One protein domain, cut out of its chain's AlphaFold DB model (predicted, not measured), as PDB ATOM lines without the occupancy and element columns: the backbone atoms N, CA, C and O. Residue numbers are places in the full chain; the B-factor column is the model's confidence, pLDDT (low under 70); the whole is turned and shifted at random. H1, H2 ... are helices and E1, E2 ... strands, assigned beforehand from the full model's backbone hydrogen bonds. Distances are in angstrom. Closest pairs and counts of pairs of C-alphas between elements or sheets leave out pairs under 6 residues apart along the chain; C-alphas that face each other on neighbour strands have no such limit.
ATOM      1  N   VAL A   2      53.199  -8.752  19.602       71.38
ATOM      2  CA  VAL A   2      53.120  -8.252  18.227       71.38
ATOM      3  C   VAL A   2      54.540  -7.925  17.766       71.38
ATOM      4  O   VAL A   2      55.360  -7.514  18.579       71.38
ATOM      5  N   ASP A   3      54.844  -8.168  16.496       78.94
ATOM      6  CA  ASP A   3      56.145  -7.841  15.911       78.94
ATOM      7  C   ASP A   3      56.182  -6.352  15.543       78.94
ATOM      8  O   ASP A   3      55.542  -5.939  14.579       78.94
ATOM      9  N   GLU A   4      56.902  -5.551  16.332       77.00
ATOM     10  CA  GLU A   4      57.007  -4.090  16.177       77.00
ATOM     11  C   GLU A   4      57.731  -3.671  14.884       77.00
ATOM     12  O   GLU A   4      57.617  -2.524  14.457       77.00
ATOM     13  N   THR A   5      58.439  -4.599  14.227       80.94
ATOM     14  CA  THR A   5      59.140  -4.327  12.962       80.94
ATOM     15  C   THR A   5      58.214  -4.318  11.748       80.94
ATOM     16  O   THR A   5      58.600  -3.848  10.677       80.94
ATOM     17  N   LYS A   6      56.990  -4.835  11.900       86.88
ATOM     18  CA  LYS A   6      56.012  -4.922  10.817       86.88
ATOM     19  C   LYS A   6      55.163  -3.667  10.732       86.88
ATOM     20  O   LYS A   6      54.865  -3.012  11.730       86.88
ATOM     21  N   ILE A   7      54.715  -3.371   9.516       92.19
ATOM     22  CA  ILE A   7      53.725  -2.322   9.296       92.19
ATOM     23  C   ILE A   7      52.407  -2.688   9.985       92.19
ATOM     24  O   ILE A   7      52.020  -3.862  10.062       92.19
ATOM     25  N   VAL A   8      51.693  -1.669  10.455       90.62
ATOM     26  CA  VAL A   8      50.429  -1.845  11.177       90.62
ATOM     27  C   VAL A   8      49.415  -2.617  10.337       90.62
ATOM     28  O   VAL A   8      48.705  -3.458  10.879       90.62
ATOM     29  N   GLY A   9      49.389  -2.429   9.014       89.88
ATOM     30  CA  GLY A   9      48.481  -3.156   8.127       89.88
ATOM     31  C   GLY A   9      48.646  -4.683   8.155       89.88
ATOM     32  O   GLY A   9      47.653  -5.408   8.077       89.88
ATOM     33  N   GLU A  10      49.869  -5.204   8.299       89.44
ATOM     34  CA  GLU A  10      50.109  -6.654   8.402       89.44
ATOM     35  C   GLU A  10      49.679  -7.202   9.763       89.44
ATOM     36  O   GLU A  10      49.030  -8.249   9.849       89.44
ATOM     37  N   ILE A  11      50.014  -6.467  10.824       89.12
ATOM     38  CA  ILE A  11      49.617  -6.776  12.199       89.12
ATOM     39  C   ILE A  11      48.089  -6.801  12.302       89.12
ATOM     40  O   ILE A  11      47.510  -7.733  12.856       89.12
ATOM     41  N   PHE A  12      47.436  -5.802  11.716       90.44
ATOM     42  CA  PHE A  12      45.993  -5.652  11.697       90.44
ATOM     43  C   PHE A  12      45.300  -6.844  11.034       90.44
ATOM     44  O   PHE A  12      44.435  -7.475  11.642       90.44
ATOM     45  N   LYS A  13      45.745  -7.232   9.832       88.62
ATOM     46  CA  LYS A  13      45.223  -8.412   9.122       88.62
ATOM     47  C   LYS A  13      45.365  -9.690   9.948       88.62
ATOM     48  O   LYS A  13      44.442 -10.506   9.981       88.62
ATOM     49  N   LEU A  14      46.497  -9.859  10.635       89.00
ATOM     50  CA  LEU A  14      46.735 -11.004  11.513       89.00
ATOM     51  C   LEU A  14      45.762 -11.021  12.702       89.00
ATOM     52  O   LEU A  14      45.216 -12.078  13.024       89.00
ATOM     53  N   ILE A  15      45.528  -9.866  13.334       88.38
ATOM     54  CA  ILE A  15      44.575  -9.723  14.441       88.38
ATOM     55  C   ILE A  15      43.158 -10.044  13.964       88.38
ATOM     56  O   ILE A  15      42.507 -10.887  14.573       88.38
ATOM     57  N   CYS A  16      42.693  -9.451  12.861       87.56
ATOM     58  CA  CYS A  16      41.352  -9.708  12.331       87.56
ATOM     59  C   CYS A  16      41.139 -11.191  12.001       87.56
ATOM     60  O   CYS A  16      40.147 -11.774  12.431       87.56
ATOM     61  N   THR A  17      42.116 -11.827  11.346       87.62
ATOM     62  CA  THR A  17      42.069 -13.266  11.031       87.62
ATOM     63  C   THR A  17      41.989 -14.119  12.299       87.62
ATOM     64  O   THR A  17      41.224 -15.079  12.361       87.62
ATOM     65  N   ARG A  18      42.762 -13.773  13.335       87.12
ATOM     66  CA  ARG A  18      42.769 -14.499  14.612       87.12
ATOM     67  C   ARG A  18      41.484 -14.293  15.415       87.12
ATOM     68  O   ARG A  18      41.067 -15.209  16.116       87.12
ATOM     69  N   SER A  19      40.886 -13.110  15.320       84.56
ATOM     70  CA  SER A  19      39.638 -12.754  16.000       84.56
ATOM     71  C   SER A  19      38.386 -13.253  15.275       84.56
ATOM     72  O   SER A  19      37.298 -13.133  15.825       84.56
ATOM     73  N   GLY A  20      38.524 -13.817  14.069       82.75
ATOM     74  CA  GLY A  20      37.402 -14.329  13.275       82.75
ATOM     75  C   GLY A  20      36.683 -13.273  12.432       82.75
ATOM     76  O   GLY A  20      35.638 -13.564  11.865       82.75
ATOM     77  N   ILE A  21      37.250 -12.071  12.307       83.19
ATOM     78  CA  ILE A  21      36.664 -10.985  11.517       83.19
ATOM     79  C   ILE A  21      36.904 -11.279  10.044       83.19
ATOM     80  O   ILE A  21      38.046 -11.371   9.585       83.19
ATOM     81  N   SER A  22      35.812 -11.423   9.306       76.81
ATOM     82  CA  SER A  22      35.841 -11.861   7.915       76.81
ATOM     83  C   SER A  22      36.047 -10.699   6.942       76.81
ATOM     84  O   SER A  22      36.676 -10.872   5.896       76.81
ATOM     85  N   ILE A  23      35.576  -9.502   7.300       78.00
ATOM     86  CA  ILE A  23      35.598  -8.320   6.429       78.00
ATOM     87  C   ILE A  23      36.616  -7.308   6.950       78.00
ATOM     88  O   ILE A  23      36.271  -6.283   7.522       78.00
ATOM     89  N   VAL A  24      37.902  -7.592   6.747       81.88
ATOM     90  CA  VAL A  24      39.006  -6.769   7.279       81.88
ATOM     91  C   VAL A  24      39.008  -5.338   6.718       81.88
ATOM     92  O   VAL A  24      39.353  -4.405   7.436       81.88
ATOM     93  N   ASP A  25      38.582  -5.151   5.467       84.62
ATOM     94  CA  ASP A  25      38.662  -3.866   4.751       84.62
ATOM     95  C   ASP A  25      37.748  -2.772   5.327       84.62
ATOM     96  O   ASP A  25      37.952  -1.590   5.061       84.62
ATOM     97  N   GLU A  26      36.745  -3.142   6.124       86.25
ATOM     98  CA  GLU A  26      35.823  -2.187   6.743       86.25
ATOM     99  C   GLU A  26      36.326  -1.626   8.073       86.25
ATOM    100  O   GLU A  26      35.791  -0.629   8.563       86.25
ATOM    101  N   TYR A  27      37.350  -2.240   8.658       88.75
ATOM    102  CA  TYR A  27      37.838  -1.910   9.989       88.75
ATOM    103  C   TYR A  27      39.223  -1.260   9.928       88.75
ATOM    104  O   TYR A  27      39.995  -1.428   8.985       88.75
ATOM    105  N   SER A  28      39.551  -0.510  10.972       91.50
ATOM    106  CA  SER A  28      40.875   0.066  11.193       91.50
ATOM    107  C   SER A  28      41.106   0.236  12.697       91.50
ATOM    108  O   SER A  28      40.231  -0.067  13.514       91.50
ATOM    109  N   LEU A  29      42.307   0.662  13.075       90.62
ATOM    110  CA  LEU A  29      42.672   0.894  14.466       90.62
ATOM    111  C   LEU A  29      42.591   2.381  14.785       90.62
ATOM    112  O   LEU A  29      42.998   3.229  13.988       90.62
ATOM    113  N   THR A  30      42.099   2.681  15.977       90.25
ATOM    114  CA  THR A  30      42.083   4.024  16.545       90.25
ATOM    115  C   THR A  30      42.890   4.043  17.828       90.25
ATOM    116  O   THR A  30      42.837   3.098  18.615       90.25
ATOM    117  N   LEU A  31      43.626   5.125  18.044       88.38
ATOM    118  CA  LEU A  31      44.341   5.362  19.286       88.38
ATOM    119  C   LEU A  31      43.361   5.909  20.324       88.38
ATOM    120  O   LEU A  31      42.832   7.010  20.156       88.38
ATOM    121  N   GLU A  32      43.136   5.153  21.392       80.75
ATOM    122  CA  GLU A  32      42.470   5.669  22.579       80.75
ATOM    123  C   GLU A  32      43.554   6.246  23.490       80.75
ATOM    124  O   GLU A  32      44.463   5.541  23.940       80.75
ATOM    125  N   ASN A  33      43.509   7.560  23.714       64.38
ATOM    126  CA  ASN A  33      44.318   8.132  24.781       64.38
ATOM    127  C   ASN A  33      43.731   7.598  26.093       64.38
ATOM    128  O   ASN A  33      42.509   7.594  26.248       64.38
ATOM    129  N   ALA A  34      44.577   7.180  27.036       47.03
ATOM    130  CA  ALA A  34      44.116   6.968  28.404       47.03
ATOM    131  C   ALA A  34      43.333   8.217  28.866       47.03
ATOM    132  O   ALA A  34      43.648   9.315  28.395       47.03
ATOM    133  N   PRO A  35      42.318   8.087  29.739       44.03
ATOM    134  CA  PRO A  35      41.606   9.243  30.262       44.03
ATOM    135  C   PRO A  35      42.583  10.092  31.080       44.03
ATOM    136  O   PRO A  35      42.800   9.878  32.269       44.03
ATOM    137  N   GLU A  36      43.226  11.038  30.408       39.69
ATOM    138  CA  GLU A  36      44.029  12.069  31.028       39.69
ATOM    139  C   GLU A  36      43.059  13.145  31.508       39.69
ATOM    140  O   GLU A  36      42.386  13.817  30.721       39.69
ATOM    141  N   ALA A  60      33.383  55.196  10.444       46.53
ATOM    142  CA  ALA A  60      33.529  54.502  11.735       46.53
ATOM    143  C   ALA A  60      32.258  53.782  12.254       46.53
ATOM    144  O   ALA A  60      32.351  53.032  13.223       46.53
ATOM    145  N   SER A  61      31.082  53.972  11.639       50.56
ATOM    146  CA  SER A  61      29.816  53.391  12.128       50.56
ATOM    147  C   SER A  61      29.432  52.048  11.488       50.56
ATOM    148  O   SER A  61      28.800  51.236  12.155       50.56
ATOM    149  N   LEU A  62      29.845  51.776  10.244       50.19
ATOM    150  CA  LEU A  62      29.563  50.514   9.533       50.19
ATOM    151  C   LEU A  62      30.581  49.400   9.838       50.19
ATOM    152  O   LEU A  62      30.238  48.220   9.838       50.19
ATOM    153  N   GLY A  63      31.829  49.759  10.158       51.50
ATOM    154  CA  GLY A  63      32.854  48.778  10.537       51.50
ATOM    155  C   GLY A  63      32.614  48.144  11.914       51.50
ATOM    156  O   GLY A  63      33.005  47.002  12.148       51.50
ATOM    157  N   LEU A  64      31.943  48.859  12.826       52.94
ATOM    158  CA  LEU A  64      31.635  48.361  14.172       52.94
ATOM    159  C   LEU A  64      30.469  47.360  14.171       52.94
ATOM    160  O   LEU A  64      30.447  46.439  14.988       52.94
ATOM    161  N   THR A  65      29.502  47.540  13.266       59.19
ATOM    162  CA  THR A  65      28.363  46.631  13.091       59.19
ATOM    163  C   THR A  65      28.777  45.347  12.384       59.19
ATOM    164  O   THR A  65      28.400  44.285  12.869       59.19
ATOM    165  N   MET A  66      29.613  45.409  11.339       56.59
ATOM    166  CA  MET A  66      30.116  44.193  10.679       56.59
ATOM    167  C   MET A  66      30.980  43.336  11.609       56.59
ATOM    168  O   MET A  66      30.703  42.150  11.737       56.59
ATOM    169  N   ARG A  67      31.911  43.928  12.374       61.97
ATOM    170  CA  ARG A  67      32.703  43.168  13.366       61.97
ATOM    171  C   ARG A  67      31.841  42.515  14.448       61.97
ATOM    172  O   ARG A  67      32.101  41.385  14.836       61.97
ATOM    173  N   LYS A  68      30.792  43.194  14.930       63.81
ATOM    174  CA  LYS A  68      29.846  42.616  15.907       63.81
ATOM    175  C   LYS A  68      28.975  41.504  15.322       63.81
ATOM    176  O   LYS A  68      28.493  40.667  16.083       63.81
ATOM    177  N   ILE A  69      28.701  41.536  14.018       68.06
ATOM    178  CA  ILE A  69      27.984  40.469  13.312       68.06
ATOM    179  C   ILE A  69      28.923  39.277  13.136       68.06
ATOM    180  O   ILE A  69      28.568  38.192  13.575       68.06
ATOM    181  N   GLU A  70      30.144  39.487  12.640       68.88
ATOM    182  CA  GLU A  70      31.174  38.445  12.523       68.88
ATOM    183  C   GLU A  70      31.461  37.770  13.867       68.88
ATOM    184  O   GLU A  70      31.471  36.550  13.945       68.88
ATOM    185  N   GLU A  71      31.603  38.531  14.955       72.75
ATOM    186  CA  GLU A  71      31.855  37.973  16.289       72.75
ATOM    187  C   GLU A  71      30.649  37.184  16.835       72.75
ATOM    188  O   GLU A  71      30.813  36.206  17.568       72.75
ATOM    189  N   ARG A  72      29.415  37.576  16.479       71.19
ATOM    190  CA  ARG A  72      28.206  36.809  16.822       71.19
ATOM    191  C   ARG A  72      28.091  35.539  15.998       71.19
ATOM    192  O   ARG A  72      27.764  34.508  16.576       71.19
ATOM    193  N   GLU A  73      28.349  35.611  14.698       73.06
ATOM    194  CA  GLU A  73      28.358  34.458  13.800       73.06
ATOM    195  C   GLU A  73      29.471  33.479  14.191       73.06
ATOM    196  O   GLU A  73      29.212  32.285  14.262       73.06
ATOM    197  N   LEU A  74      30.656  33.961  14.585       71.00
ATOM    198  CA  LEU A  74      31.751  33.134  15.096       71.00
ATOM    199  C   LEU A  74      31.356  32.434  16.401       71.00
ATOM    200  O   LEU A  74      31.462  31.218  16.492       71.00
ATOM    201  N   LYS A  75      30.793  33.161  17.378       76.06
ATOM    202  CA  LYS A  75      30.280  32.564  18.628       76.06
ATOM    203  C   LYS A  75      29.123  31.597  18.385       76.06
ATOM    204  O   LYS A  75      28.947  30.639  19.134       76.06
ATOM    205  N   ARG A  76      28.295  31.852  17.368       72.06
ATOM    206  CA  ARG A  76      27.190  30.971  16.969       72.06
ATOM    207  C   ARG A  76      27.724  29.708  16.301       72.06
ATOM    208  O   ARG A  76      27.249  28.630  16.633       72.06
ATOM    209  N   MET A  77      28.717  29.844  15.428       59.34
ATOM    210  CA  MET A  77      29.429  28.748  14.775       59.34
ATOM    211  C   MET A  77      30.183  27.906  15.804       59.34
ATOM    212  O   MET A  77      30.112  26.689  15.754       59.34
ATOM    213  N   GLU A  78      30.821  28.527  16.788       65.81
ATOM    214  CA  GLU A  78      31.541  27.855  17.870       65.81
ATOM    215  C   GLU A  78      30.587  27.121  18.821       65.81
ATOM    216  O   GLU A  78      30.825  25.969  19.162       65.81
ATOM    217  N   LYS A  79      29.426  27.711  19.138       65.75
ATOM    218  CA  LYS A  79      28.333  27.002  19.827       65.75
ATOM    219  C   LYS A  79      27.721  25.876  18.992       65.75
ATOM    220  O   LYS A  79      27.205  24.924  19.568       65.75
ATOM    221  N   MET A  80      27.724  25.990  17.663       53.09
ATOM    222  CA  MET A  80      27.282  24.918  16.766       53.09
ATOM    223  C   MET A  80      28.308  23.783  16.715       53.09
ATOM    224  O   MET A  80      27.909  22.631  16.796       53.09
ATOM    225  N   LYS A  81      29.609  24.105  16.680       57.56
ATOM    226  CA  LYS A  81      30.709  23.136  16.775       57.56
ATOM    227  C   LYS A  81      30.719  22.413  18.120       57.56
ATOM    228  O   LYS A  81      30.827  21.203  18.145       57.56
ATOM    229  N   GLN A  82      30.492  23.118  19.229       54.69
ATOM    230  CA  GLN A  82      30.353  22.487  20.550       54.69
ATOM    231  C   GLN A  82      29.145  21.545  20.660       54.69
ATOM    232  O   GLN A  82      29.107  20.708  21.552       54.69
ATOM    233  N   LYS A  83      28.138  21.697  19.790       52.38
ATOM    234  CA  LYS A  83      26.957  20.822  19.746       52.38
ATOM    235  C   LYS A  83      27.098  19.654  18.776       52.38
ATOM    236  O   LYS A  83      26.180  18.846  18.702       52.38
ATOM    237  N   LEU A  84      28.196  19.582  18.029       51.00
ATOM    238  CA  LEU A  84      28.431  18.536  17.055       51.00
ATOM    239  C   LEU A  84      29.794  17.928  17.361       51.00
ATOM    240  O   LEU A  84      30.818  18.459  16.946       51.00
ATOM    241  N   HIS A  85      29.796  16.841  18.127       55.81
ATOM    242  CA  HIS A  85      30.977  16.001  18.271       55.81
ATOM    243  C   HIS A  85      31.263  15.394  16.894       55.81
ATOM    244  O   HIS A  85      30.595  14.459  16.458       55.81
ATOM    245  N   THR A  86      32.146  16.037  16.139       55.22
ATOM    246  CA  THR A  86      32.492  15.645  14.775       55.22
ATOM    247  C   THR A  86      33.536  14.532  14.795       55.22
ATOM    248  O   THR A  86      34.422  14.537  15.643       55.22
ATOM    249  N   ASP A  87      33.462  13.630  13.815       55.44
ATOM    250  CA  ASP A  87      34.379  12.497  13.556       55.44
ATOM    251  C   ASP A  87      35.887  12.868  13.571       55.44
ATOM    252  O   ASP A  87      36.744  12.013  13.777       55.44
ATOM    253  N   ASP A  88      36.212  14.162  13.440       56.66
ATOM    254  CA  ASP A  88      37.562  14.748  13.523       56.66
ATOM    255  C   ASP A  88      38.309  14.482  14.849       56.66
ATOM    256  O   ASP A  88      39.520  14.701  14.927       56.66
ATOM    257  N   GLU A  89      37.629  14.020  15.903       65.38
ATOM    258  CA  GLU A  89      38.272  13.657  17.176       65.38
ATOM    259  C   GLU A  89      38.921  12.260  17.156       65.38
ATOM    260  O   GLU A  89      39.728  11.930  18.031       65.38
ATOM    261  N   ILE A  90      38.628  11.436  16.144       78.38
ATOM    262  CA  ILE A  90      39.099  10.051  16.095       78.38
ATOM    263  C   ILE A  90      40.501   9.977  15.494       78.38
ATOM    264  O   ILE A  90      40.746  10.266  14.321       78.38
ATOM    265  N   ARG A  91      41.450   9.513  16.310       87.19
ATOM    266  CA  ARG A  91      42.847   9.312  15.913       87.19
ATOM    267  C   ARG A  91      43.035   7.958  15.235       87.19
ATOM    268  O   ARG A  91      43.349   6.970  15.893       87.19
ATOM    269  N   TRP A  92      42.846   7.914  13.922       90.00
ATOM    270  CA  TRP A  92      43.115   6.719  13.114       90.00
ATOM    271  C   TRP A  92      44.612   6.419  13.009       90.00
ATOM    272  O   TRP A  92      45.420   7.324  12.792       90.00
ATOM    273  N   VAL A  93      44.967   5.141  13.113       90.56
ATOM    274  CA  VAL A  93      46.336   4.656  12.908       90.56
ATOM    275  C   VAL A  93      46.605   4.471  11.415       90.56
ATOM    276  O   VAL A  93      45.766   3.959  10.672       90.56
ATOM    277  N   ASP A  94      47.790   4.878  10.970       89.75
ATOM    278  CA  ASP A  94      48.264   4.690   9.602       89.75
ATOM    279  C   ASP A  94      48.719   3.237   9.398       89.75
ATOM    280  O   ASP A  94      49.542   2.713  10.151       89.75
ATOM    281  N   HIS A  95      48.163   2.565   8.388       90.56
ATOM    282  CA  HIS A  95      48.445   1.156   8.112       90.56
ATOM    283  C   HIS A  95      49.742   0.953   7.309       90.56
ATOM    284  O   HIS A  95      50.277  -0.159   7.321       90.56
ATOM    285  N   ASP A  96      50.253   2.005   6.657       91.56
ATOM    286  CA  ASP A  96      51.450   1.950   5.804       91.56
ATOM    287  C   ASP A  96      52.755   2.149   6.593       91.56
ATOM    288  O   ASP A  96      53.848   1.966   6.057       91.56
ATOM    289  N   LYS A  97      52.646   2.509   7.876       89.44
ATOM    290  CA  LYS A  97      53.771   2.740   8.790       89.44
ATOM    291  C   LYS A  97      53.825   1.682   9.882       89.44
ATOM    292  O   LYS A  97      52.847   0.989  10.157       89.44
ATOM    293  N   THR A  98      54.973   1.570  10.532       90.62
ATOM    294  CA  THR A  98      55.136   0.780  11.763       90.62
ATOM    295  C   THR A  98      54.540   1.512  12.975       90.62
ATOM    296  O   THR A  98      54.253   2.712  12.913       90.62
ATOM    297  N   MET A  99      54.345   0.804  14.094       86.94
ATOM    298  CA  MET A  99      53.900   1.421  15.358       86.94
ATOM    299  C   MET A  99      54.927   2.447  15.864       86.94
ATOM    300  O   MET A  99      54.565   3.556  16.257       86.94
ATOM    301  N   SER A 100      56.218   2.110  15.771       85.69
ATOM    302  CA  SER A 100      57.319   2.957  16.241       85.69
ATOM    303  C   SER A 100      57.439   4.267  15.458       85.69
ATOM    304  O   SER A 100      57.662   5.317  16.056       85.69
ATOM    305  N   GLU A 101      57.241   4.244  14.135       87.38
ATOM    306  CA  GLU A 101      57.256   5.455  13.293       87.38
ATOM    307  C   GLU A 101      56.121   6.431  13.622       87.38
ATOM    308  O   GLU A 101      56.237   7.631  13.370       87.38
ATOM    309  N   GLN A 102      55.026   5.924  14.185       86.88
ATOM    310  CA  GLN A 102      53.872   6.717  14.604       86.88
ATOM    311  C   GLN A 102      53.957   7.148  16.075       86.88
ATOM    312  O   GLN A 102      53.064   7.841  16.558       86.88
ATOM    313  N   GLY A 103      55.023   6.760  16.783       84.81
ATOM    314  CA  GLY A 103      55.185   7.035  18.210       84.81
ATOM    315  C   GLY A 103      54.208   6.258  19.096       84.81
ATOM    316  O   GLY A 103      53.928   6.695  20.210       84.81
ATOM    317  N   ILE A 104      53.672   5.133  18.610       85.75
ATOM    318  CA  ILE A 104      52.788   4.257  19.381       85.75
ATOM    319  C   ILE A 104      53.670   3.319  20.206       85.75
ATOM    320  O   ILE A 104      54.286   2.397  19.674       85.75
ATOM    321  N   ASP A 105      53.741   3.592  21.504       82.81
ATOM    322  CA  ASP A 105      54.407   2.753  22.504       82.81
ATOM    323  C   ASP A 105      53.434   1.742  23.147       82.81
ATOM    324  O   ASP A 105      52.212   1.834  23.015       82.81
ATOM    325  N   ASN A 106      53.975   0.795  23.909       81.38
ATOM    326  CA  ASN A 106      53.242  -0.243  24.632       81.38
ATOM    327  C   ASN A 106      52.295   0.293  25.725       81.38
ATOM    328  O   ASN A 106      51.503  -0.472  26.273       81.38
ATOM    329  N   SER A 107      52.369   1.584  26.061       83.12
ATOM    330  CA  SER A 107      51.440   2.244  26.985       83.12
ATOM    331  C   SER A 107      50.096   2.604  26.353       83.12
ATOM    332  O   SER A 107      49.145   2.883  27.081       83.12
ATOM    333  N   PHE A 108      50.009   2.655  25.022       83.19
ATOM    334  CA  PHE A 108      48.789   3.059  24.331       83.19
ATOM    335  C   PHE A 108      47.811   1.898  24.170       83.19
ATOM    336  O   PHE A 108      48.198   0.750  23.948       83.19
ATOM    337  N   ILE A 109      46.518   2.223  24.218       86.38
ATOM    338  CA  ILE A 109      45.444   1.280  23.923       86.38
ATOM    339  C   ILE A 109      44.963   1.549  22.500       86.38
ATOM    340  O   ILE A 109      44.593   2.666  22.136       86.38
ATOM    341  N   LEU A 110      44.995   0.503  21.677       88.19
ATOM    342  CA  LEU A 110      44.442   0.536  20.331       88.19
ATOM    343  C   LEU A 110      43.069  -0.112  20.337       88.19
ATOM    344  O   LEU A 110      42.909  -1.258  20.761       88.19
ATOM    345  N   VAL A 111      42.095   0.618  19.814       89.00
ATOM    346  CA  VAL A 111      40.718   0.163  19.689       89.00
ATOM    347  C   VAL A 111      40.450  -0.189  18.239       89.00
ATOM    348  O   VAL A 111      40.769   0.556  17.315       89.00
ATOM    349  N   LEU A 112      39.861  -1.359  18.034       89.31
ATOM    350  CA  LEU A 112      39.382  -1.779  16.730       89.31
ATOM    351  C   LEU A 112      38.057  -1.073  16.428       89.31
ATOM    352  O   LEU A 112      37.078  -1.301  17.138       89.31
ATOM    353  N   ARG A 113      38.009  -0.270  15.359       88.75
ATOM    354  CA  ARG A 113      36.812   0.475  14.946       88.75
ATOM    355  C   ARG A 113      36.421   0.216  13.500       88.75
ATOM    356  O   ARG A 113      37.289   0.081  12.639       88.75
ATOM    357  N   ARG A 114      35.114   0.148  13.219       87.50
ATOM    358  CA  ARG A 114      34.634   0.141  11.831       87.50
ATOM    359  C   ARG A 114      34.800   1.540  11.247       87.50
ATOM    360  O   ARG A 114      34.310   2.511  11.811       87.50
ATOM    361  N   LYS A 115      35.533   1.629  10.142       87.38
ATOM    362  CA  LYS A 115      35.873   2.877   9.452       87.38
ATOM    363  C   LYS A 115      35.022   3.097   8.207       87.38
ATOM    364  O   LYS A 115      34.692   4.233   7.886       87.38
ATOM    365  N   TYR A 116      34.673   2.021   7.503       86.19
ATOM    366  CA  TYR A 116      33.931   2.092   6.248       86.19
ATOM    367  C   TYR A 116      32.615   1.321   6.339       86.19
ATOM    368  O   TYR A 116      32.564   0.192   6.827       86.19
ATOM    369  N   PHE A 117      31.552   1.941   5.830       81.88
ATOM    370  CA  PHE A 117      30.221   1.356   5.719       81.88
ATOM    371  C   PHE A 117      29.894   1.191   4.235       81.88
ATOM    372  O   PHE A 117      29.552   2.160   3.558       81.88
ATOM    373  N   TYR A 118      30.039  -0.022   3.703       80.12
ATOM    374  CA  TYR A 118      29.675  -0.317   2.318       80.12
ATOM    375  C   TYR A 118      28.200  -0.741   2.235       80.12
ATOM    376  O   TYR A 118      27.758  -1.596   2.996       80.12
ATOM    377  N   GLU A 119      27.443  -0.202   1.269       64.44
ATOM    378  CA  GLU A 119      26.001  -0.474   1.045       64.44
ATOM    379  C   GLU A 119      25.664  -1.928   0.664       64.44
ATOM    380  O   GLU A 119      24.513  -2.271   0.391       64.44
ATOM    381  N   SER A 120      26.651  -2.817   0.603       63.50
ATOM    382  CA  SER A 120      26.376  -4.212   0.300       63.50
ATOM    383  C   SER A 120      25.574  -4.842   1.439       63.50
ATOM    384  O   SER A 120      26.047  -4.862   2.572       63.50
TER     385      SER A 120
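AT A GLANCE: This is residues 2 to 36 and 60 to 120 of the 184 residues of the protein "Talin-2 (Trinotate prediction)" of Henneguya salminicola (UniProt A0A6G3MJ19). Look first for a small body, a two-stranded antiparallel sheet of E1 and E2 with H1 near E1; residues 60 to 89, which hold the long helix H2, stick out of it as an arm that makes the length. The printed part has 96 residues, in the order H1, E1, H2, E2; it is mixed, helices and strands, with under half of the residues in named elements. It is extended, with a radius of gyration of the C-alphas of 21.1 A and spans of 68 by 36 by 24 A.

IN THESE COORDINATES: Find E1, residues 27 to 32, 15.4 A, and E2, residues 109 to 114, 16.3 A, ending at C-alpha 114 (34.634, 0.141, 11.831). H1, residues 8 to 19, 16.1 A, begins at C-alpha 8 (50.429, -1.845, 11.177). H2, residues 62 to 81, runs 28.3 A.

HOW THE PARTS SIT: E1 and E2 are antiparallel at 145 degrees; N 30 and O 111 are 2.8 A apart, within hydrogen-bond range. The closest C-alphas of H1 and E1, Phe 12 and Ser 28, are 7.7 A apart. H1 is apart from H2 and from E2. In H1 and H2 every O i to N i+4 pair is within hydrogen-bond range.

THE WHOLE: The farthest C-alphas, Arg 18 and Ala 60, are 69.7 A apart. Residues 37 to 59 are cut out, with 47.8 A between C-alphas 36 and 60. The link from H2 to E2 is long, 27 residues. Look for pLDDT under 70 at residues 33 to 36, 60 to 70, 77 to 89 and 119 to 120.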